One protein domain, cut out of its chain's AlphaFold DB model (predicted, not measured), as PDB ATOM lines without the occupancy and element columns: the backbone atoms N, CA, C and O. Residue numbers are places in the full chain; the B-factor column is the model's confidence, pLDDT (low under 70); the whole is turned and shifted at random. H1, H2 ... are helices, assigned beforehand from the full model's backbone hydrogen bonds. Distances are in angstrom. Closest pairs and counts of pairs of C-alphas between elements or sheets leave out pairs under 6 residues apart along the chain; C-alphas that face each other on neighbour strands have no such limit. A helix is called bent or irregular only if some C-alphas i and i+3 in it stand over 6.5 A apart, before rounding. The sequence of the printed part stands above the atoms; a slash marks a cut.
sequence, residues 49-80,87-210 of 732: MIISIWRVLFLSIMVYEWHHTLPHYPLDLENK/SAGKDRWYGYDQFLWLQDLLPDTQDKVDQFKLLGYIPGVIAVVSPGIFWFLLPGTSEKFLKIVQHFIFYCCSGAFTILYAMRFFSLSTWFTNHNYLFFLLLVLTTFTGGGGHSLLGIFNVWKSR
ATOM      1  N   MET A  49      94.739  81.426 115.195       83.06
ATOM      2  CA  MET A  49      93.625  80.501 114.980       83.06
ATOM      3  C   MET A  49      92.340  81.256 114.627       83.06
ATOM      4  O   MET A  49      91.681  80.906 113.649       83.06
ATOM      5  N   ILE A  50      92.034  82.337 115.350       88.12
ATOM      6  CA  ILE A  50      90.881  83.209 115.077       88.12
ATOM      7  C   ILE A  50      90.915  83.731 113.635       88.12
ATOM      8  O   ILE A  50      89.945  83.578 112.891       88.12
ATOM      9  N   ILE A  51      92.047  84.296 113.205       88.44
ATOM     10  CA  ILE A  51      92.199  84.814 111.839       88.44
ATOM     11  C   ILE A  51      92.108  83.702 110.792       88.44
ATOM     12  O   ILE A  51      91.517  83.912 109.733       88.44
ATOM     13  N   SER A  52      92.650  82.516 111.074       86.12
ATOM     14  CA  SER A  52      92.565  81.359 110.174       86.12
ATOM     15  C   SER A  52      91.121  80.904 109.960       86.12
ATOM     16  O   SER A  52      90.707  80.721 108.815       86.12
ATOM     17  N   ILE A  53      90.334  80.807 111.033       89.19
ATOM     18  CA  ILE A  53      88.906  80.475 110.952       89.19
ATOM     19  C   ILE A  53      88.148  81.572 110.192       89.19
ATOM     20  O   ILE A  53      87.392  81.259 109.273       89.19
ATOM     21  N   TRP A  54      88.391  82.850 110.513       92.88
ATOM     22  CA  TRP A  54      87.791  83.980 109.796       92.88
ATOM     23  C   TRP A  54      88.027  83.887 108.286       92.88
ATOM     24  O   TRP A  54      87.080  84.009 107.518       92.88
ATOM     25  N   ARG A  55      89.262  83.610 107.849       90.81
ATOM     26  CA  ARG A  55      89.612  83.477 106.423       90.81
ATOM     27  C   ARG A  55      88.806  82.397 105.735       90.81
ATOM     28  O   ARG A  55      88.255  82.657 104.672       90.81
ATOM     29  N   VAL A  56      88.760  81.204 106.327       90.56
ATOM     30  CA  VAL A  56      88.036  80.069 105.748       90.56
ATOM     31  C   VAL A  56      86.563  80.431 105.598       90.56
ATOM     32  O   VAL A  56      86.028  80.304 104.502       90.56
ATOM     33  N   LEU A  57      85.927  80.946 106.654       94.38
ATOM     34  CA  LEU A  57      84.510  81.317 106.620       94.38
ATOM     35  C   LEU A  57      84.235  82.447 105.622       94.38
ATOM     36  O   LEU A  57      83.409  82.295 104.724       94.38
ATOM     37  N   PHE A  58      84.959  83.561 105.739       95.69
ATOM     38  CA  PHE A  58      84.760  84.742 104.908       95.69
ATOM     39  C   PHE A  58      85.023  84.447 103.429       95.69
ATOM     40  O   PHE A  58      84.158  84.705 102.595       95.69
ATOM     41  N   LEU A  59      86.171  83.851 103.089       95.06
ATOM     42  CA  LEU A  59      86.497  83.535 101.697       95.06
ATOM     43  C   LEU A  59      85.552  82.479 101.118       95.06
ATOM     44  O   LEU A  59      85.218  82.583  99.943       95.06
ATOM     45  N   SER A  60      85.055  81.522 101.911       95.69
ATOM     46  CA  SER A  60      84.042  80.569 101.428       95.69
ATOM     47  C   SER A  60      82.758  81.284 101.018       95.69
ATOM     48  O   SER A  60      82.208  81.005  99.954       95.69
ATOM     49  N   ILE A  61      82.308  82.256 101.820       96.44
ATOM     50  CA  ILE A  61      81.129  83.065 101.491       96.44
ATOM     51  C   ILE A  61      81.391  83.928 100.256       96.44
ATOM     52  O   ILE A  61      80.511  84.045  99.411       96.44
ATOM     53  N   MET A  62      82.589  84.501 100.110       96.38
ATOM     54  CA  MET A  62      82.934  85.305  98.930       96.38
ATOM     55  C   MET A  62      83.065  84.465  97.658       96.38
ATOM     56  O   MET A  62      82.635  84.904  96.600       96.38
ATOM     57  N   VAL A  63      83.602  83.246  97.738       94.75
ATOM     58  CA  VAL A  63      83.634  82.302  96.608       94.75
ATOM     59  C   VAL A  63      82.220  81.877  96.222       94.75
ATOM     60  O   VAL A  63      81.894  81.822  95.036       94.75
ATOM     61  N   TYR A  64      81.363  81.619  97.213       94.06
ATOM     62  CA  TYR A  64      79.950  81.339  96.979       94.06
ATOM     63  C   TYR A  64      79.249  82.530  96.313       94.06
ATOM     64  O   TYR A  64      78.569  82.347  95.305       94.06
ATOM     65  N   GLU A  65      79.439  83.743  96.838       92.31
ATOM     66  CA  GLU A  65      78.905  84.977  96.256       92.31
ATOM     67  C   GLU A  65      79.368  85.117  94.808       92.31
ATOM     68  O   GLU A  65      78.523  85.248  93.923       92.31
ATOM     69  N   TRP A  66      80.670  84.973  94.551       91.06
ATOM     70  CA  TRP A  66      81.265  85.093  93.223       91.06
ATOM     71  C   TRP A  66      80.610  84.146  92.220       91.06
ATOM     72  O   TRP A  66      80.283  84.543  91.103       91.06
ATOM     73  N   HIS A  67      80.368  82.901  92.635       87.88
ATOM     74  CA  HIS A  67      79.748  81.891  91.787       87.88
ATOM     75  C   HIS A  67      78.280  82.209  91.448       87.88
ATOM     76  O   HIS A  67      77.864  81.994  90.311       87.88
ATOM     77  N   HIS A  68      77.510  82.751  92.400       83.88
ATOM     78  CA  HIS A  68      76.049  82.886  92.278       83.88
ATOM     79  C   HIS A  68      75.554  84.282  91.877       83.88
ATOM     80  O   HIS A  68      74.405  84.425  91.472       83.88
ATOM     81  N   THR A  69      76.371  85.327  92.016       74.06
ATOM     82  CA  THR A  69      75.925  86.722  91.826       74.06
ATOM     83  C   THR A  69      76.513  87.402  90.594       74.06
ATOM     84  O   THR A  69      76.216  88.575  90.351       74.06
ATOM     85  N   LEU A  70      77.341  86.712  89.806       58.84
ATOM     86  CA  LEU A  70      77.727  87.197  88.481       58.84
ATOM     87  C   LEU A  70      76.483  87.153  87.581       58.84
ATOM     88  O   LEU A  70      76.037  86.049  87.252       58.84
ATOM     89  N   PRO A  71      75.896  88.313  87.213       48.91
ATOM     90  CA  PRO A  71      74.737  88.323  86.339       48.91
ATOM     91  C   PRO A  71      75.117  87.637  85.028       48.91
ATOM     92  O   PRO A  71      76.180  87.873  84.456       48.91
ATOM     93  N   HIS A  72      74.263  86.712  84.625       45.81
ATOM     94  CA  HIS A  72      74.435  85.818  83.496       45.81
ATOM     95  C   HIS A  72      74.200  86.534  82.168       45.81
ATOM     96  O   HIS A  72      73.278  86.157  81.468       45.81
ATOM     97  N   TYR A  73      74.999  87.539  81.817       51.12
ATOM     98  CA  TYR A  73      75.046  88.040  80.443       51.12
ATOM     99  C   TYR A  73      76.473  88.510  80.126       51.12
ATOM    100  O   TYR A  73      77.097  89.142  80.984       51.12
ATOM    101  N   PRO A  74      77.036  88.172  78.951       49.50
ATOM    102  CA  PRO A  74      78.242  88.838  78.471       49.50
ATOM    103  C   PRO A  74      78.029  90.349  78.473       49.50
ATOM    104  O   PRO A  74      76.931  90.795  78.136       49.50
ATOM    105  N   LEU A  75      79.061  91.121  78.838       48.44
ATOM    106  CA  LEU A  75      78.985  92.564  78.636       48.44
ATOM    107  C   LEU A  75      78.781  92.802  77.152       48.44
ATOM    108  O   LEU A  75      79.615  92.407  76.334       48.44
ATOM    109  N   ASP A  76      77.684  93.448  76.797       51.78
ATOM    110  CA  ASP A  76      77.431  93.739  75.401       51.78
ATOM    111  C   ASP A  76      78.313  94.930  74.992       51.78
ATOM    112  O   ASP A  76      77.931  96.088  75.147       51.78
ATOM    113  N   LEU A  77      79.557  94.670  74.574       48.66
ATOM    114  CA  LEU A  77      80.528  95.713  74.207       48.66
ATOM    115  C   LEU A  77      80.359  96.200  72.755       48.66
ATOM    116  O   LEU A  77      80.837  97.289  72.409       48.66
ATOM    117  N   GLU A  78      79.686  95.427  71.897       45.97
ATOM    118  CA  GLU A  78      79.492  95.759  70.485       45.97
ATOM    119  C   GLU A  78      78.157  96.476  70.255       45.97
ATOM    120  O   GLU A  78      77.086  96.008  70.606       45.97
ATOM    121  N   ASN A  79      78.188  97.628  69.581       46.16
ATOM    122  CA  ASN A  79      76.974  98.368  69.231       46.16
ATOM    123  C   ASN A  79      76.220  97.704  68.052       46.16
ATOM    124  O   ASN A  79      76.270  98.240  66.942       46.16
ATOM    125  N   LYS A  80      75.548  96.561  68.242       39.72
ATOM    126  CA  LYS A  80      74.740  95.900  67.196       39.72
ATOM    127  C   LYS A  80      73.299  95.664  67.655       39.72
ATOM    128  O   LYS A  80      73.049  94.869  68.544       39.72
ATOM    129  N   SER A  87      70.131  95.212  73.266       44.19
ATOM    130  CA  SER A  87      71.085  94.857  74.350       44.19
ATOM    131  C   SER A  87      72.448  95.574  74.238       44.19
ATOM    132  O   SER A  87      73.134  95.790  75.233       44.19
ATOM    133  N   ALA A  88      72.783  96.035  73.035       51.81
ATOM    134  CA  ALA A  88      74.096  96.515  72.626       51.81
ATOM    135  C   ALA A  88      74.658  97.741  73.366       51.81
ATOM    136  O   ALA A  88      74.160  98.858  73.202       51.81
ATOM    137  N   GLY A  89      75.768  97.577  74.097       60.34
ATOM    138  CA  GLY A  89      76.569  98.678  74.654       60.34
ATOM    139  C   GLY A  89      76.078  99.277  75.973       60.34
ATOM    140  O   GLY A  89      76.687 100.243  76.442       60.34
ATOM    141  N   LYS A  90      74.979  98.771  76.547       73.88
ATOM    142  CA  LYS A  90      74.262  99.427  77.657       73.88
ATOM    143  C   LYS A  90      75.008  99.403  78.978       73.88
ATOM    144  O   LYS A  90      75.004 100.404  79.688       73.88
ATOM    145  N   ASP A  91      75.732  98.327  79.263       74.12
ATOM    146  CA  ASP A  91      76.525  98.216  80.490       74.12
ATOM    147  C   ASP A  91      77.551  99.349  80.616       74.12
ATOM    148  O   ASP A  91      77.830  99.842  81.713       74.12
ATOM    149  N   ARG A  92      78.059  99.853  79.480       78.94
ATOM    150  CA  ARG A  92      78.968 101.001  79.488       78.94
ATOM    151  C   ARG A  92      78.331 102.251  80.088       78.94
ATOM    152  O   ARG A  92      79.035 103.008  80.746       78.94
ATOM    153  N   TRP A  93      77.014 102.426  79.951       85.94
ATOM    154  CA  TRP A  93      76.273 103.576  80.490       85.94
ATOM    155  C   TRP A  93      76.246 103.601  82.018       85.94
ATOM    156  O   TRP A  93      76.075 104.650  82.633       85.94
ATOM    157  N   TYR A  94      76.453 102.442  82.634       86.56
ATOM    158  CA  TYR A  94      76.487 102.274  84.080       86.56
ATOM    159  C   TYR A  94      77.915 102.137  84.604       86.56
ATOM    160  O   TYR A  94      78.113 101.828  85.780       86.56
ATOM    161  N   GLY A  95      78.913 102.378  83.755       84.75
ATOM    162  CA  GLY A  95      80.311 102.343  84.135       84.75
ATOM    163  C   GLY A  95      80.700 103.411  85.129       84.75
ATOM    164  O   GLY A  95      80.209 104.536  85.096       84.75
ATOM    165  N   TYR A  96      81.628 103.061  86.009       83.38
ATOM    166  CA  TYR A  96      82.318 104.064  86.798       83.38
ATOM    167  C   TYR A  96      83.304 104.819  85.917       83.38
ATOM    168  O   TYR A  96      84.212 104.227  85.343       83.38
ATOM    169  N   ASP A  97      83.166 106.134  85.874       81.38
ATOM    170  CA  ASP A  97      83.985 107.067  85.101       81.38
ATOM    171  C   ASP A  97      85.498 106.802  85.191       81.38
ATOM    172  O   ASP A  97      86.222 106.770  84.195       81.38
ATOM    173  N   GLN A  98      85.987 106.545  86.398       78.06
ATOM    174  CA  GLN A  98      87.390 106.254  86.686       78.06
ATOM    175  C   GLN A  98      87.861 104.855  86.302       78.06
ATOM    176  O   GLN A  98      89.063 104.601  86.210       78.06
ATOM    177  N   PHE A  99      86.913 103.965  86.055       84.62
ATOM    178  CA  PHE A  99      87.131 102.558  85.789       84.62
ATOM    179  C   PHE A  99      86.497 102.124  84.466       84.62
ATOM    180  O   PHE A  99      86.309 100.935  84.246       84.62
ATOM    181  N   LEU A 100      86.213 103.058  83.550       82.00
ATOM    182  CA  LEU A 100      85.709 102.715  82.216       82.00
ATOM    183  C   LEU A 100      86.646 101.732  81.498       82.00
ATOM    184  O   LEU A 100      86.182 100.786  80.878       82.00
ATOM    185  N   TRP A 101      87.961 101.874  81.689       83.19
ATOM    186  CA  TRP A 101      88.960 100.933  81.170       83.19
ATOM    187  C   TRP A 101      88.837  99.514  81.757       83.19
ATOM    188  O   TRP A 101      89.261  98.562  81.112       83.19
ATOM    189  N   LEU A 102      88.259  99.338  82.955       84.56
ATOM    190  CA  LEU A 102      87.990  98.003  83.507       84.56
ATOM    191  C   LEU A 102      86.921  97.275  82.698       84.56
ATOM    192  O   LEU A 102      86.966  96.053  82.619       84.56
ATOM    193  N   GLN A 103      85.985  97.998  82.087       82.38
ATOM    194  CA  GLN A 103      84.951  97.384  81.254       82.38
ATOM    195  C   GLN A 103      85.540  96.748  79.999       82.38
ATOM    196  O   GLN A 103      85.060  95.707  79.570       82.38
ATOM    197  N   ASP A 104      86.617  97.322  79.462       82.81
ATOM    198  CA  ASP A 104      87.339  96.755  78.317       82.81
ATOM    199  C   ASP A 104      88.122  95.483  78.684       82.81
ATOM    200  O   ASP A 104      88.488  94.704  77.808       82.81
ATOM    201  N   LEU A 105      88.382  95.260  79.978       84.25
ATOM    202  CA  LEU A 105      89.012  94.040  80.491       84.25
ATOM    203  C   LEU A 105      88.004  92.953  80.857       84.25
ATOM    204  O   LEU A 105      88.401  91.821  81.148       84.25
ATOM    205  N   LEU A 106      86.719  93.295  80.908       81.56
ATOM    206  CA  LEU A 106      85.680  92.353  81.272       81.56
ATOM    207  C   LEU A 106      85.229  91.527  80.064       81.56
ATOM    208  O   LEU A 106      85.311  91.973  78.920       81.56
ATOM    209  N   PRO A 107      84.776  90.292  80.314       80.12
ATOM    210  CA  PRO A 107      84.368  89.383  79.259       80.12
ATOM    211  C   PRO A 107      83.132  89.893  78.503       80.12
ATOM    212  O   PRO A 107      82.098  90.193  79.097       80.12
ATOM    213  N   ASP A 108      83.243  89.920  77.178       78.56
ATOM    214  CA  ASP A 108      82.227  90.360  76.211       78.56
ATOM    215  C   ASP A 108      81.514  89.202  75.500       78.56
ATOM    216  O   ASP A 108      80.604  89.407  74.701       78.56
ATOM    217  N   THR A 109      81.922  87.964  75.778       78.12
ATOM    218  CA  THR A 109      81.282  86.746  75.273       78.12
ATOM    219  C   THR A 109      81.008  85.780  76.417       78.12
ATOM    220  O   THR A 109      81.726  85.775  77.417       78.12
ATOM    221  N   GLN A 110      79.976  84.942  76.273       79.12
ATOM    222  CA  GLN A 110      79.587  83.988  77.314       79.12
ATOM    223  C   GLN A 110      80.743  83.043  77.690       79.12
ATOM    224  O   GLN A 110      81.021  82.859  78.872       79.12
ATOM    225  N   ASP A 111      81.503  82.548  76.707       80.62
ATOM    226  CA  ASP A 111      82.685  81.711  76.956       80.62
ATOM    227  C   ASP A 111      83.739  82.431  77.811       80.62
ATOM    228  O   ASP A 111      84.311  81.853  78.737       80.62
ATOM    229  N   LYS A 112      83.995  83.718  77.535       83.62
ATOM    230  CA  LYS A 112      84.918  84.523  78.343       83.62
ATOM    231  C   LYS A 112      84.344  84.803  79.735       83.62
ATOM    232  O   LYS A 112      85.117  84.891  80.684       83.62
ATOM    233  N   VAL A 113      83.019  84.921  79.887       81.38
ATOM    234  CA  VAL A 113      82.363  85.052  81.202       81.38
ATOM    235  C   VAL A 113      82.608  83.798  82.031       81.38
ATOM    236  O   VAL A 113      82.995  83.905  83.194       81.38
ATOM    237  N   ASP A 114      82.448  82.619  81.437       84.44
ATOM    238  CA  ASP A 114      82.677  81.348  82.124       84.44
ATOM    239  C   ASP A 114      84.162  81.155  82.475       84.44
ATOM    240  O   ASP A 114      84.489  80.726  83.585       84.44
ATOM    241  N   GLN A 115      85.079  81.587  81.601       87.06
ATOM    242  CA  GLN A 115      86.509  81.657  81.919       87.06
ATOM    243  C   GLN A 115      86.799  82.630  83.068       87.06
ATOM    244  O   GLN A 115      87.545  82.287  83.980       87.06
ATOM    245  N   PHE A 116      86.201  83.822  83.072       85.56
ATOM    246  CA  PHE A 116      86.376  84.808  84.140       85.56
ATOM    247  C   PHE A 116      85.827  84.299  85.481       85.56
ATOM    248  O   PHE A 116      86.487  84.426  86.516       85.56
ATOM    249  N   LYS A 117      84.664  83.633  85.465       85.75
ATOM    250  CA  LYS A 117      84.100  82.921  86.621       85.75
ATOM    251  C   LYS A 117      85.099  81.915  87.174       85.75
ATOM    252  O   LYS A 117      85.383  81.949  88.372       85.75
ATOM    253  N   LEU A 118      85.657  81.073  86.307       89.44
ATOM    254  CA  LEU A 118      86.644  80.062  86.678       89.44
ATOM    255  C   LEU A 118      87.941  80.691  87.218       89.44
ATOM    256  O   LEU A 118      88.467  80.228  88.231       89.44
ATOM    257  N   LEU A 119      88.415  81.775  86.594       88.38
ATOM    258  CA  LEU A 119      89.599  82.536  87.005       88.38
ATOM    259  C   LEU A 119      89.445  83.179  88.382       88.38
ATOM    260  O   LEU A 119      90.445  83.316  89.075       88.38
ATOM    261  N   GLY A 120      88.237  83.559  88.801       85.06
ATOM    262  CA  GLY A 120      87.986  83.981  90.182       85.06
ATOM    263  C   GLY A 120      87.781  82.802  91.136       85.06
ATOM    264  O   GLY A 120      88.320  82.792  92.242       85.06
ATOM    265  N   TYR A 121      87.059  81.770  90.698       90.81
ATOM    266  CA  TYR A 121      86.718  80.613  91.524       90.81
ATOM    267  C   TYR A 121      87.954  79.817  91.961       90.81
ATOM    268  O   TYR A 121      88.101  79.534  93.148       90.81
ATOM    269  N   ILE A 122      88.870  79.489  91.040       91.56
ATOM    270  CA  ILE A 122      90.051  78.665  91.349       91.56
ATOM    271  C   ILE A 122      90.947  79.333  92.412       91.56
ATOM    272  O   ILE A 122      91.197  78.703  93.444       91.56
ATOM    273  N   PRO A 123      91.410  80.592  92.249       87.62
ATOM    274  CA  PRO A 123      92.185  81.276  93.281       87.62
ATOM    275  C   PRO A 123      91.406  81.440  94.583       87.62
ATOM    276  O   PRO A 123      91.983  81.269  95.652       87.62
ATOM    277  N   GLY A 124      90.101  81.711  94.514       85.75
ATOM    278  CA  GLY A 124      89.255  81.788  95.698       85.75
ATOM    279  C   GLY A 124      89.245  80.478  96.497       85.75
ATOM    280  O   GLY A 124      89.547  80.484  97.688       85.75
ATOM    281  N   VAL A 125      88.991  79.338  95.845       91.06
ATOM    282  CA  VAL A 125      89.004  78.009  96.486       91.06
ATOM    283  C   VAL A 125      90.389  77.662  97.028       91.06
ATOM    284  O   VAL A 125      90.505  77.209  98.165       91.06
ATOM    285  N   ILE A 126      91.461  77.920  96.274       88.25
ATOM    286  CA  ILE A 126      92.827  77.692  96.770       88.25
ATOM    287  C   ILE A 126      93.096  78.563  98.006       88.25
ATOM    288  O   ILE A 126      93.667  78.081  98.986       88.25
ATOM    289  N   ALA A 127      92.643  79.819  98.013       83.44
ATOM    290  CA  ALA A 127      92.782  80.704  99.165       83.44
ATOM    291  C   ALA A 127      91.985  80.207 100.386       83.44
ATOM    292  O   ALA A 127      92.503  80.294 101.498       83.44
ATOM    293  N   VAL A 128      90.789  79.633 100.188       86.56
ATOM    294  CA  VAL A 128      89.972  79.002 101.246       86.56
ATOM    295  C   VAL A 128      90.653  77.771 101.832       86.56
ATOM    296  O   VAL A 128      90.641  77.581 103.044       86.56
ATOM    297  N   VAL A 129      91.225  76.921 100.981       85.88
ATOM    298  CA  VAL A 129      91.706  75.597 101.382       85.88
ATOM    299  C   VAL A 129      93.165  75.631 101.858       85.88
ATOM    300  O   VAL A 129      93.560  74.825 102.705       85.88
ATOM    301  N   SER A 130      93.966  76.594 101.388       81.25
ATOM    302  CA  SER A 130      95.380  76.738 101.769       81.25
ATOM    303  C   SER A 130      95.641  76.811 103.283       81.25
ATOM    304  O   SER A 130      96.644  76.233 103.702       81.25
ATOM    305  N   PRO A 131      94.787  77.412 104.140       72.50
ATOM    306  CA  PRO A 131      94.964  77.371 105.590       72.50
ATOM    307  C   PRO A 131      94.761  75.966 106.184       72.50
ATOM    308  O   PRO A 131      95.442  75.626 107.146       72.50
ATOM    309  N   GLY A 132      93.858  75.152 105.615       66.25
ATOM    310  CA  GLY A 132      93.456  73.846 106.157       66.25
ATOM    311  C   GLY A 132      94.260  72.650 105.634       66.25
ATOM    312  O   GLY A 132      94.638  71.785 106.419       66.25
ATOM    313  N   ILE A 133      94.575  72.599 104.332       66.19
ATOM    314  CA  ILE A 133      95.252  71.443 103.704       66.19
ATOM    315  C   ILE A 133      96.614  71.136 104.345       66.19
ATOM    316  O   ILE A 133      96.948  69.974 104.562       66.19
ATOM    317  N   PHE A 134      97.392  72.159 104.695       56.16
ATOM    318  CA  PHE A 134      98.754  71.960 105.198       56.16
ATOM    319  C   PHE A 134      98.833  71.643 106.693       56.16
ATOM    320  O   PHE A 134      99.807  71.031 107.119       56.16
ATOM    321  N   TRP A 135      97.803  71.991 107.472       63.19
ATOM    322  CA  TRP A 135      97.729  71.614 108.886       63.19
ATOM    323  C   TRP A 135      97.490  70.111 109.075       63.19
ATOM    324  O   TRP A 135      97.960  69.540 110.052       63.19
ATOM    325  N   PHE A 136      96.786  69.468 108.134       60.94
ATOM    326  CA  PHE A 136      96.355  68.074 108.276       60.94
ATOM    327  C   PHE A 136      97.144  67.059 107.437       60.94
ATOM    328  O   PHE A 136      97.226  65.902 107.840       60.94
ATOM    329  N   LEU A 137      97.709  67.437 106.281       58.38
ATOM    330  CA  LEU A 137      98.159  66.438 105.295       58.38
ATOM    331  C   LEU A 137      99.662  66.126 105.278       58.38
ATOM    332  O   LEU A 137     100.039  65.150 104.634       58.38
ATOM    333  N   LEU A 138     100.532  66.895 105.943       57.84
ATOM    334  CA  LEU A 138     101.990  66.692 105.836       57.84
ATOM    335  C   LEU A 138     102.761  66.824 107.167       57.84
ATOM    336  O   LEU A 138     103.682  67.642 107.258       57.84
ATOM    337  N   PRO A 139     102.468  66.007 108.195       57.88
ATOM    338  CA  PRO A 139     103.393  65.863 109.314       57.88
ATOM    339  C   PRO A 139     104.709  65.222 108.822       57.88
ATOM    340  O   PRO A 139     104.704  64.104 108.316       57.88
ATOM    341  N   GLY A 140     105.846  65.924 108.949       61.16
ATOM    342  CA  GLY A 140     107.190  65.327 108.797       61.16
ATOM    343  C   GLY A 140     108.075  65.787 107.625       61.16
ATOM    344  O   GLY A 140     109.201  65.312 107.507       61.16
ATOM    345  N   THR A 141     107.639  66.721 106.776       57.47
ATOM    346  CA  THR A 141     108.544  67.429 105.833       57.47
ATOM    347  C   THR A 141     109.070  68.721 106.471       57.47
ATOM    348  O   THR A 141     108.629  69.073 107.563       57.47
ATOM    349  N   SER A 142     110.040  69.421 105.861       68.62
ATOM    350  CA  SER A 142     110.629  70.632 106.459       68.62
ATOM    351  C   SER A 142     109.568  71.727 106.654       68.62
ATOM    352  O   SER A 142     109.265  72.533 105.774       68.62
ATOM    353  N   GLU A 143     108.997  71.747 107.854       70.06
ATOM    354  CA  GLU A 143     107.827  72.528 108.260       70.06
ATOM    355  C   GLU A 143     107.955  74.016 107.885       70.06
ATOM    356  O   GLU A 143     106.996  74.674 107.491       70.06
ATOM    357  N   LYS A 144     109.191  74.526 107.909       70.62
ATOM    358  CA  LYS A 144     109.560  75.890 107.518       70.62
ATOM    359  C   LYS A 144     109.312  76.193 106.039       70.62
ATOM    360  O   LYS A 144     108.773  77.253 105.725       70.62
ATOM    361  N   PHE A 145     109.723  75.310 105.126       74.38
ATOM    362  CA  PHE A 145     109.580  75.553 103.686       74.38
ATOM    363  C   PHE A 145     108.108  75.507 103.275       74.38
ATOM    364  O   PHE A 145     107.638  76.407 102.580       74.38
ATOM    365  N   LEU A 146     107.361  74.521 103.780       75.44
ATOM    366  CA  LEU A 146     105.930  74.406 103.505       75.44
ATOM    367  C   LEU A 146     105.129  75.601 104.027       75.44
ATOM    368  O   LEU A 146     104.300  76.121 103.285       75.44
ATOM    369  N   LYS A 147     105.420  76.101 105.236       74.81
ATOM    370  CA  LYS A 147     104.786  77.320 105.773       74.81
ATOM    371  C   LYS A 147     105.009  78.533 104.859       74.81
ATOM    372  O   LYS A 147     104.072  79.275 104.571       74.81
ATOM    373  N   ILE A 148     106.228  78.729 104.345       77.88
ATOM    374  CA  ILE A 148     106.534  79.834 103.416       77.88
ATOM    375  C   ILE A 148     105.747  79.690 102.110       77.88
ATOM    376  O   ILE A 148     105.117  80.651 101.667       77.88
ATOM    377  N   VAL A 149     105.766  78.498 101.507       81.81
ATOM    378  CA  VAL A 149     105.044  78.214 100.258       81.81
ATOM    379  C   VAL A 149     103.539  78.404 100.447       81.81
ATOM    380  O   VAL A 149     102.900  79.049  99.622       81.81
ATOM    381  N   GLN A 150     102.979  77.934 101.560       81.12
ATOM    382  CA  GLN A 150     101.571  78.105 101.909       81.12
ATOM    383  C   GLN A 150     101.181  79.584 101.996       81.12
ATOM    384  O   GLN A 150     100.178  79.994 101.413       81.12
ATOM    385  N   HIS A 151     101.974  80.404 102.691       81.19
ATOM    386  CA  HIS A 151     101.714  81.840 102.779       81.19
ATOM    387  C   HIS A 151     101.810  82.523 101.418       81.19
ATOM    388  O   HIS A 151     100.950  83.337 101.087       81.19
ATOM    389  N   PHE A 152     102.817  82.173 100.618       84.69
ATOM    390  CA  PHE A 152     102.963  82.694  99.265       84.69
ATOM    391  C   PHE A 152     101.749  82.349  98.390       84.69
ATOM    392  O   PHE A 152     101.142  83.252  97.818       84.69
ATOM    393  N   ILE A 153     101.338  81.074  98.365       87.19
ATOM    394  CA  ILE A 153     100.141  80.613  97.646       87.19
ATOM    395  C   ILE A 153      98.908  81.377  98.127       87.19
ATOM    396  O   ILE A 153      98.165  81.903  97.303       87.19
ATOM    397  N   PHE A 154      98.713  81.503  99.443       87.88
ATOM    398  CA  PHE A 154      97.593  82.259  99.996       87.88
ATOM    399  C   PHE A 154      97.571  83.699  99.467       87.88
ATOM    400  O   PHE A 154      96.523  84.137  99.004       87.88
ATOM    401  N   TYR A 155      98.685  84.441  99.496       87.94
ATOM    402  CA  TYR A 155      98.702  85.833  99.022       87.94
ATOM    403  C   TYR A 155      98.479  85.955  97.525       87.94
ATOM    404  O   TYR A 155      97.730  86.830  97.101       87.94
ATOM    405  N   CYS A 156      99.100  85.090  96.726       90.56
ATOM    406  CA  CYS A 156      98.892  85.098  95.285       90.56
ATOM    407  C   CYS A 156      97.428  84.810  94.950       90.56
ATOM    408  O   CYS A 156      96.823  85.540  94.170       90.56
ATOM    409  N   CYS A 157      96.835  83.795  95.577       92.44
ATOM    410  CA  CYS A 157      95.468  83.381  95.296       92.44
ATOM    411  C   CYS A 157      94.419  84.351  95.865       92.44
ATOM    412  O   CYS A 157      93.522  84.763  95.134       92.44
ATOM    413  N   SER A 158      94.547  84.777  97.127       92.62
ATOM    414  CA  SER A 158      93.644  85.772  97.734       92.62
ATOM    415  C   SER A 158      93.803  87.158  97.112       92.62
ATOM    416  O   SER A 158      92.809  87.851  96.914       92.62
ATOM    417  N   GLY A 159      95.024  87.544  96.733       94.69
ATOM    418  CA  GLY A 159      95.304  88.778  96.006       94.69
ATOM    419  C   GLY A 159      94.694  88.769  94.609       94.69
ATOM    420  O   GLY A 159      93.980  89.705  94.265       94.69
ATOM    421  N   ALA A 160      94.892  87.695  93.837       94.69
ATOM    422  CA  ALA A 160      94.249  87.532  92.532       94.69
ATOM    423  C   ALA A 160      92.720  87.566  92.655       94.69
ATOM    424  O   ALA A 160      92.066  88.308  91.928       94.69
ATOM    425  N   PHE A 161      92.153  86.837  93.623       95.31
ATOM    426  CA  PHE A 161      90.715  86.854  93.878       95.31
ATOM    427  C   PHE A 161      90.209  88.251  94.267       95.31
ATOM    428  O   PHE A 161      89.216  88.714  93.718       95.31
ATOM    429  N   THR A 162      90.921  88.962  95.145       96.31
ATOM    430  CA  THR A 162      90.573  90.333  95.553       96.31
ATOM    431  C   THR A 162      90.640  91.307  94.379       96.31
ATOM    432  O   THR A 162      89.762  92.154  94.251       96.31
ATOM    433  N   ILE A 163      91.641  91.183  93.500       95.12
ATOM    434  CA  ILE A 163      91.757  92.004  92.287       95.12
ATOM    435  C   ILE A 163      90.589  91.722  91.345       95.12
ATOM    436  O   ILE A 163      89.947  92.665  90.902       95.12
ATOM    437  N   LEU A 164      90.266  90.456  91.075       93.25
ATOM    438  CA  LEU A 164      89.136  90.091  90.214       93.25
ATOM    439  C   LEU A 164      87.797  90.550  90.807       93.25
ATOM    440  O   LEU A 164      86.947  91.070  90.085       93.25
ATOM    441  N   TYR A 165      87.636  90.438  92.128       94.06
ATOM    442  CA  TYR A 165      86.481  90.969  92.847       94.06
ATOM    443  C   TYR A 165      86.381  92.491  92.719       94.06
ATOM    444  O   TYR A 165      85.307  93.013  92.439       94.06
ATOM    445  N   ALA A 166      87.500  93.204  92.873       93.81
ATOM    446  CA  ALA A 166      87.564  94.649  92.692       93.81
ATOM    447  C   ALA A 166      87.252  95.048  91.246       93.81
ATOM    448  O   ALA A 166      86.450  95.948  91.032       93.81
ATOM    449  N   MET A 167      87.835  94.354  90.263       90.94
ATOM    450  CA  MET A 167      87.576  94.577  88.839       90.94
ATOM    451  C   MET A 167      86.100  94.427  88.515       90.94
ATOM    452  O   MET A 167      85.560  95.258  87.794       90.94
ATOM    453  N   ARG A 168      85.458  93.397  89.082       88.50
ATOM    454  CA  ARG A 168      84.012  93.246  89.030       88.50
ATOM    455  C   ARG A 168      83.373  94.466  89.693       88.50
ATOM    456  O   ARG A 168      82.907  95.346  88.997       88.50
ATOM    457  N   PHE A 169      83.427  94.581  91.016       90.62
ATOM    458  CA  PHE A 169      82.747  95.628  91.790       90.62
ATOM    459  C   PHE A 169      82.860  97.051  91.206       90.62
ATOM    460  O   PHE A 169      81.874  97.781  91.184       90.62
ATOM    461  N   PHE A 170      84.037  97.430  90.709       90.44
ATOM    462  CA  PHE A 170      84.325  98.764  90.192       90.44
ATOM    463  C   PHE A 170      84.068  98.964  88.695       90.44
ATOM    464  O   PHE A 170      84.257 100.079  88.217       90.44
ATOM    465  N   SER A 171      83.646  97.959  87.928       87.00
ATOM    466  CA  SER A 171      83.352  98.170  86.504       87.00
ATOM    467  C   SER A 171      81.945  98.708  86.251       87.00
ATOM    468  O   SER A 171      81.752  99.461  85.297       87.00
ATOM    469  N   LEU A 172      80.972  98.338  87.093       85.56
ATOM    470  CA  LEU A 172      79.560  98.671  86.922       85.56
ATOM    471  C   LEU A 172      78.943  99.165  88.222       85.56
ATOM    472  O   LEU A 172      78.943  98.485  89.247       85.56
ATOM    473  N   SER A 173      78.320 100.331  88.149       85.25
ATOM    474  CA  SER A 173      77.574 100.933  89.252       85.25
ATOM    475  C   SER A 173      76.345 100.142  89.660       85.25
ATOM    476  O   SER A 173      75.961 100.179  90.824       85.25
ATOM    477  N   THR A 174      75.781  99.347  88.749       84.00
ATOM    478  CA  THR A 174      74.711  98.401  89.073       84.00
ATOM    479  C   THR A 174      75.150  97.414  90.150       84.00
ATOM    480  O   THR A 174      74.315  96.950  90.926       84.00
ATOM    481  N   TRP A 175      76.447  97.112  90.263       85.12
ATOM    482  CA  TRP A 175      77.009  96.234  91.289       85.12
ATOM    483  C   TRP A 175      77.324  96.936  92.609       85.12
ATOM    484  O   TRP A 175      77.652  96.263  93.593       85.12
ATOM    485  N   PHE A 176      77.166  98.256  92.666       87.50
ATOM    486  CA  PHE A 176      77.346  99.006  93.891       87.50
ATOM    487  C   PHE A 176      76.261  98.672  94.907       87.50
ATOM    488  O   PHE A 176      75.076  98.924  94.704       87.50
ATOM    489  N   THR A 177      76.694  98.181  96.058       88.94
ATOM    490  CA  THR A 177      75.929  98.216  97.300       88.94
ATOM    491  C   THR A 177      76.913  98.489  98.430       88.94
ATOM    492  O   THR A 177      78.100  98.162  98.315       88.94
ATOM    493  N   ASN A 178      76.440  99.037  99.550       90.62
ATOM    494  CA  ASN A 178      77.295  99.174 100.731       90.62
ATOM    495  C   ASN A 178      77.791  97.803 101.230       90.62
ATOM    496  O   ASN A 178      78.908  97.704 101.727       90.62
ATOM    497  N   HIS A 179      77.037  96.723 101.011       91.94
ATOM    498  CA  HIS A 179      77.479  95.366 101.347       91.94
ATOM    499  C   HIS A 179      78.648  94.899 100.473       91.94
ATOM    500  O   HIS A 179      79.661  94.455 101.005       91.94
ATOM    501  N   ASN A 180      78.561  95.070  99.152       92.56
ATOM    502  CA  ASN A 180      79.649  94.708  98.238       92.56
ATOM    503  C   ASN A 180      80.894  95.570  98.478       92.56
ATOM    504  O   ASN A 180      82.017  95.073  98.403       92.56
ATOM    505  N   TYR A 181      80.702  96.844  98.840       94.56
ATOM    506  CA  TYR A 181      81.806  97.691  99.274       94.56
ATOM    507  C   TYR A 181      82.471  97.140 100.545       94.56
ATOM    508  O   TYR A 181      83.692  97.004 100.583       94.56
ATOM    509  N   LEU A 182      81.687  96.735 101.553       95.69
ATOM    510  CA  LEU A 182      82.211  96.078 102.755       95.69
ATOM    511  C   LEU A 182      82.958  94.779 102.423       95.69
ATOM    512  O   LEU A 182      84.031  94.546 102.972       95.69
ATOM    513  N   PHE A 183      82.437  93.952 101.515       96.56
ATOM    514  CA  PHE A 183      83.106  92.724 101.078       96.56
ATOM    515  C   PHE A 183      84.462  93.012 100.451       96.56
ATOM    516  O   PHE A 183      85.449  92.386 100.831       96.56
ATOM    517  N   PHE A 184      84.538  94.002  99.561       96.50
ATOM    518  CA  PHE A 184      85.803  94.436  98.983       96.50
ATOM    519  C   PHE A 184      86.795  94.891 100.066       96.50
ATOM    520  O   PHE A 184      87.943  94.445 100.079       96.50
ATOM    521  N   LEU A 185      86.358  95.712 101.025       96.94
ATOM    522  CA  LEU A 185      87.213  96.160 102.127       96.94
ATOM    523  C   LEU A 185      87.699  95.002 103.010       96.94
ATOM    524  O   LEU A 185      88.877  94.941 103.357       96.94
ATOM    525  N   LEU A 186      86.820  94.057 103.344       97.00
ATOM    526  CA  LEU A 186      87.180  92.876 104.127       97.00
ATOM    527  C   LEU A 186      88.072  91.910 103.338       97.00
ATOM    528  O   LEU A 186      88.938  91.281 103.943       97.00
ATOM    529  N   LEU A 187      87.936  91.814 102.012       96.88
ATOM    530  CA  LEU A 187      88.855  91.077 101.134       96.88
ATOM    531  C   LEU A 187      90.248  91.702 101.133       96.88
ATOM    532  O   LEU A 187      91.235  90.987 101.306       96.88
ATOM    533  N   VAL A 188      90.329  93.031 101.027       96.25
ATOM    534  CA  VAL A 188      91.583  93.783 101.156       96.25
ATOM    535  C   VAL A 188      92.220  93.501 102.517       96.25
ATOM    536  O   VAL A 188      93.352  93.020 102.571       96.25
ATOM    537  N   LEU A 189      91.490  93.698 103.618       94.69
ATOM    538  CA  LEU A 189      92.006  93.427 104.963       94.69
ATOM    539  C   LEU A 189      92.421  91.961 105.133       94.69
ATOM    540  O   LEU A 189      93.522  91.693 105.607       94.69
ATOM    541  N   THR A 190      91.608  90.999 104.698       93.06
ATOM    542  CA  THR A 190      91.905  89.558 104.808       93.06
ATOM    543  C   THR A 190      93.153  89.170 104.008       93.06
ATOM    544  O   THR A 190      93.971  88.375 104.484       93.06
ATOM    545  N   THR A 191      93.340  89.772 102.831       92.00
ATOM    546  CA  THR A 191      94.524  89.579 101.986       92.00
ATOM    547  C   THR A 191      95.770  90.181 102.633       92.00
ATOM    548  O   THR A 191      96.770  89.484 102.767       92.00
ATOM    549  N   PHE A 192      95.732  91.436 103.096       88.56
ATOM    550  CA  PHE A 192      96.910  92.113 103.660       88.56
ATOM    551  C   PHE A 192      97.325  91.593 105.039       88.56
ATOM    552  O   PHE A 192      98.517  91.548 105.355       88.56
ATOM    553  N   THR A 193      96.354  91.202 105.864       84.56
ATOM    554  CA  THR A 193      96.608  90.784 107.248       84.56
ATOM    555  C   THR A 193      97.382  89.482 107.362       84.56
ATOM    556  O   THR A 193      98.158  89.314 108.303       84.56
ATOM    557  N   GLY A 194      97.262  88.576 106.391       69.75
ATOM    558  CA  GLY A 194      97.973  87.304 106.478       69.75
ATOM    559  C   GLY A 194      97.499  86.412 107.631       69.75
ATOM    560  O   GLY A 194      96.563  86.731 108.360       69.75
ATOM    561  N   GLY A 195      98.131  85.247 107.779       61.94
ATOM    562  CA  GLY A 195      97.893  84.348 108.916       61.94
ATOM    563  C   GLY A 195      98.623  84.786 110.190       61.94
ATOM    564  O   GLY A 195      98.894  83.936 111.034       61.94
ATOM    565  N   GLY A 196      99.029  86.063 110.295       62.12
ATOM    566  CA  GLY A 196      99.849  86.557 111.405       62.12
ATOM    567  C   GLY A 196     101.245  87.045 111.053       62.12
ATOM    568  O   GLY A 196     101.418  87.866 110.153       62.12
ATOM    569  N   GLY A 197     102.263  86.524 111.754       51.09
ATOM    570  CA  GLY A 197     103.688  86.869 111.613       51.09
ATOM    571  C   GLY A 197     104.295  86.730 110.210       51.09
ATOM    572  O   GLY A 197     105.419  87.169 109.978       51.09
ATOM    573  N   HIS A 198     103.531  86.204 109.253       56.34
ATOM    574  CA  HIS A 198     103.859  86.158 107.831       56.34
ATOM    575  C   HIS A 198     102.992  87.087 106.966       56.34
ATOM    576  O   HIS A 198     102.919  86.861 105.761       56.34
ATOM    577  N   SER A 199     102.331  88.109 107.539       62.69
ATOM    578  CA  SER A 199     101.682  89.218 106.801       62.69
ATOM    579  C   SER A 199     102.591  89.724 105.672       62.69
ATOM    580  O   SER A 199     103.811  89.703 105.837       62.69
ATOM    581  N   LEU A 200     102.048  90.208 104.546       58.28
ATOM    582  CA  LEU A 200     102.876  90.791 103.471       58.28
ATOM    583  C   LEU A 200     103.845  91.848 104.034       58.28
ATOM    584  O   LEU A 200     105.039  91.827 103.741       58.28
ATOM    585  N   LEU A 201     103.348  92.695 104.942       62.34
ATOM    586  CA  LEU A 201     104.137  93.697 105.666       62.34
ATOM    587  C   LEU A 201     105.220  93.060 106.559       62.34
ATOM    588  O   LEU A 201     106.345  93.554 106.634       62.34
ATOM    589  N   GLY A 202     104.905  91.936 107.204       57.38
ATOM    590  CA  GLY A 202     105.847  91.129 107.977       57.38
ATOM    591  C   GLY A 202     106.959  90.521 107.120       57.38
ATOM    592  O   GLY A 202     108.118  90.570 107.522       57.38
ATOM    593  N   ILE A 203     106.647  90.023 105.918       61.66
ATOM    594  CA  ILE A 203     107.636  89.470 104.976       61.66
ATOM    595  C   ILE A 203     108.638  90.549 104.553       61.66
ATOM    596  O   ILE A 203     109.845  90.305 104.597       61.66
ATOM    597  N   PHE A 204     108.169  91.757 104.220       67.06
ATOM    598  CA  PHE A 204     109.053  92.886 103.902       67.06
ATOM    599  C   PHE A 204     109.988  93.236 105.066       67.06
ATOM    600  O   PHE A 204     111.187  93.440 104.859       67.06
ATOM    601  N   ASN A 205     109.468  93.244 106.297       62.62
ATOM    602  CA  ASN A 205     110.275  93.490 107.491       62.62
ATOM    603  C   ASN A 205     111.318  92.383 107.715       62.62
ATOM    604  O   ASN A 205     112.478  92.687 107.982       62.62
ATOM    605  N   VAL A 206     110.950  91.109 107.536       61.41
ATOM    606  CA  VAL A 206     111.883  89.975 107.640       61.41
ATOM    607  C   VAL A 206     112.980  90.062 106.582       61.41
ATOM    608  O   VAL A 206     114.148  89.849 106.904       61.41
ATOM    609  N   TRP A 207     112.643  90.417 105.340       65.31
ATOM    610  CA  TRP A 207     113.621  90.571 104.263       65.31
ATOM    611  C   TRP A 207     114.612  91.707 104.556       65.31
ATOM    612  O   TRP A 207     115.821  91.533 104.404       65.31
ATOM    613  N   LYS A 208     114.113  92.829 105.092       67.44
ATOM    614  CA  LYS A 208     114.939  93.956 105.547       67.44
ATOM    615  C   LYS A 208     115.871  93.559 106.699       67.44
ATOM    616  O   LYS A 208     117.052  93.892 106.654       67.44
ATOM    617  N   SER A 209     115.374  92.810 107.687       61.28
ATOM    618  CA  SER A 209     116.167  92.344 108.833       61.28
ATOM    619  C   SER A 209     117.183  91.260 108.472       61.28
ATOM    620  O   SER A 209     118.240  91.196 109.094       61.28
ATOM    621  N   ARG A 210     116.917  90.420 107.462       61.16
ATOM    622  CA  ARG A 210     117.845  89.362 107.019       61.16
ATOM    623  C   ARG A 210     119.169  89.942 106.515       61.16
ATOM    624  O   ARG A 210     120.217  89.383 106.806       61.16
TER     625      ARG A 210
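Overview. This is residues 49 to 80 and 87 to 210 of the 732 residues of the protein "Hypothetical protein" of Corethron hystrix (UniProt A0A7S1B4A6). What is the overall shape? H1, H4, H5 and H6 make an elongated up-and-down bundle, each running against the one before it in the chain. Short H2 and H3 sit at one end, and H7 continues past H6 at the other. What is it made of? The printed part, 156 residues, has seven named helices, H1 to H7 in order, and no named strand: all helix. It is only just compact, close to loose, with a radius of gyration of the C-alphas of 17.9 A and spans of 60 by 31 by 25 A.

Arrangement. Where does the first helix stand? H1, residues 49 to 69, touches H4, residues 110 to 137, at a shallow tilt of 19 degrees, opposite ways; the closest C-alphas, of Val 56 and Val 128, are 5.0 A apart. Which helices form hairpins? H4 forms one with H5, residues 143 to 169 (closest C-alphas Pro 123 and Cys 157, 4.4 A), and H5 one with H6, residues 178 to 193 (Ser 158 and Thr 191, 5.8 A). Where are the others? H2, residues 90 to 94, is close but not clearly touching H3, residues 97 to 103: the closest C-alphas, of Arg 92 and Gln 103, are 7.2 A apart. H7, residues 200 to 210, and H6 only just touch, only at the corner, with 3 pairs of C-alphas within 8 A; the closest, of Phe 192 and Leu 200, are 6.1 A apart. Are the backbones helical? Every O i to N i+4 pair is within hydrogen-bond range in H1, H5, H6 and H7, 18 of 24 in H4, 0 of 1 in H2 and 0 of 3 in H3; O i to N i+3 gives 2 of 2 in H2 and 2 of 4 in H3.

Along the chain. Where are the ends? C-alpha 49 begins H1 at (93.625, 80.501, 114.980), and C-alpha 210 ends H7 at (117.845, 89.362, 107.019). How long are the longer helices? H1 measures 29.8 A, H4 and H5 37.9 A each, and H6 22.0 A. Is any irregular? H3 is, with C-alphas 98 and 101 7.8 A apart, and H4 only just, with C-alphas 128 and 131 6.8 A apart; H4 has a kink of 46 degrees near residue 131.

Size, cuts and confidence. Is the printed part cut? Residues 81 to 86 are not printed, and C-alphas 80 and 87 are 8.1 A apart. Where is confidence low? The pLDDT is under 70 in residues 70 to 80, 87 to 89, 132 to 142 and 194 to 210.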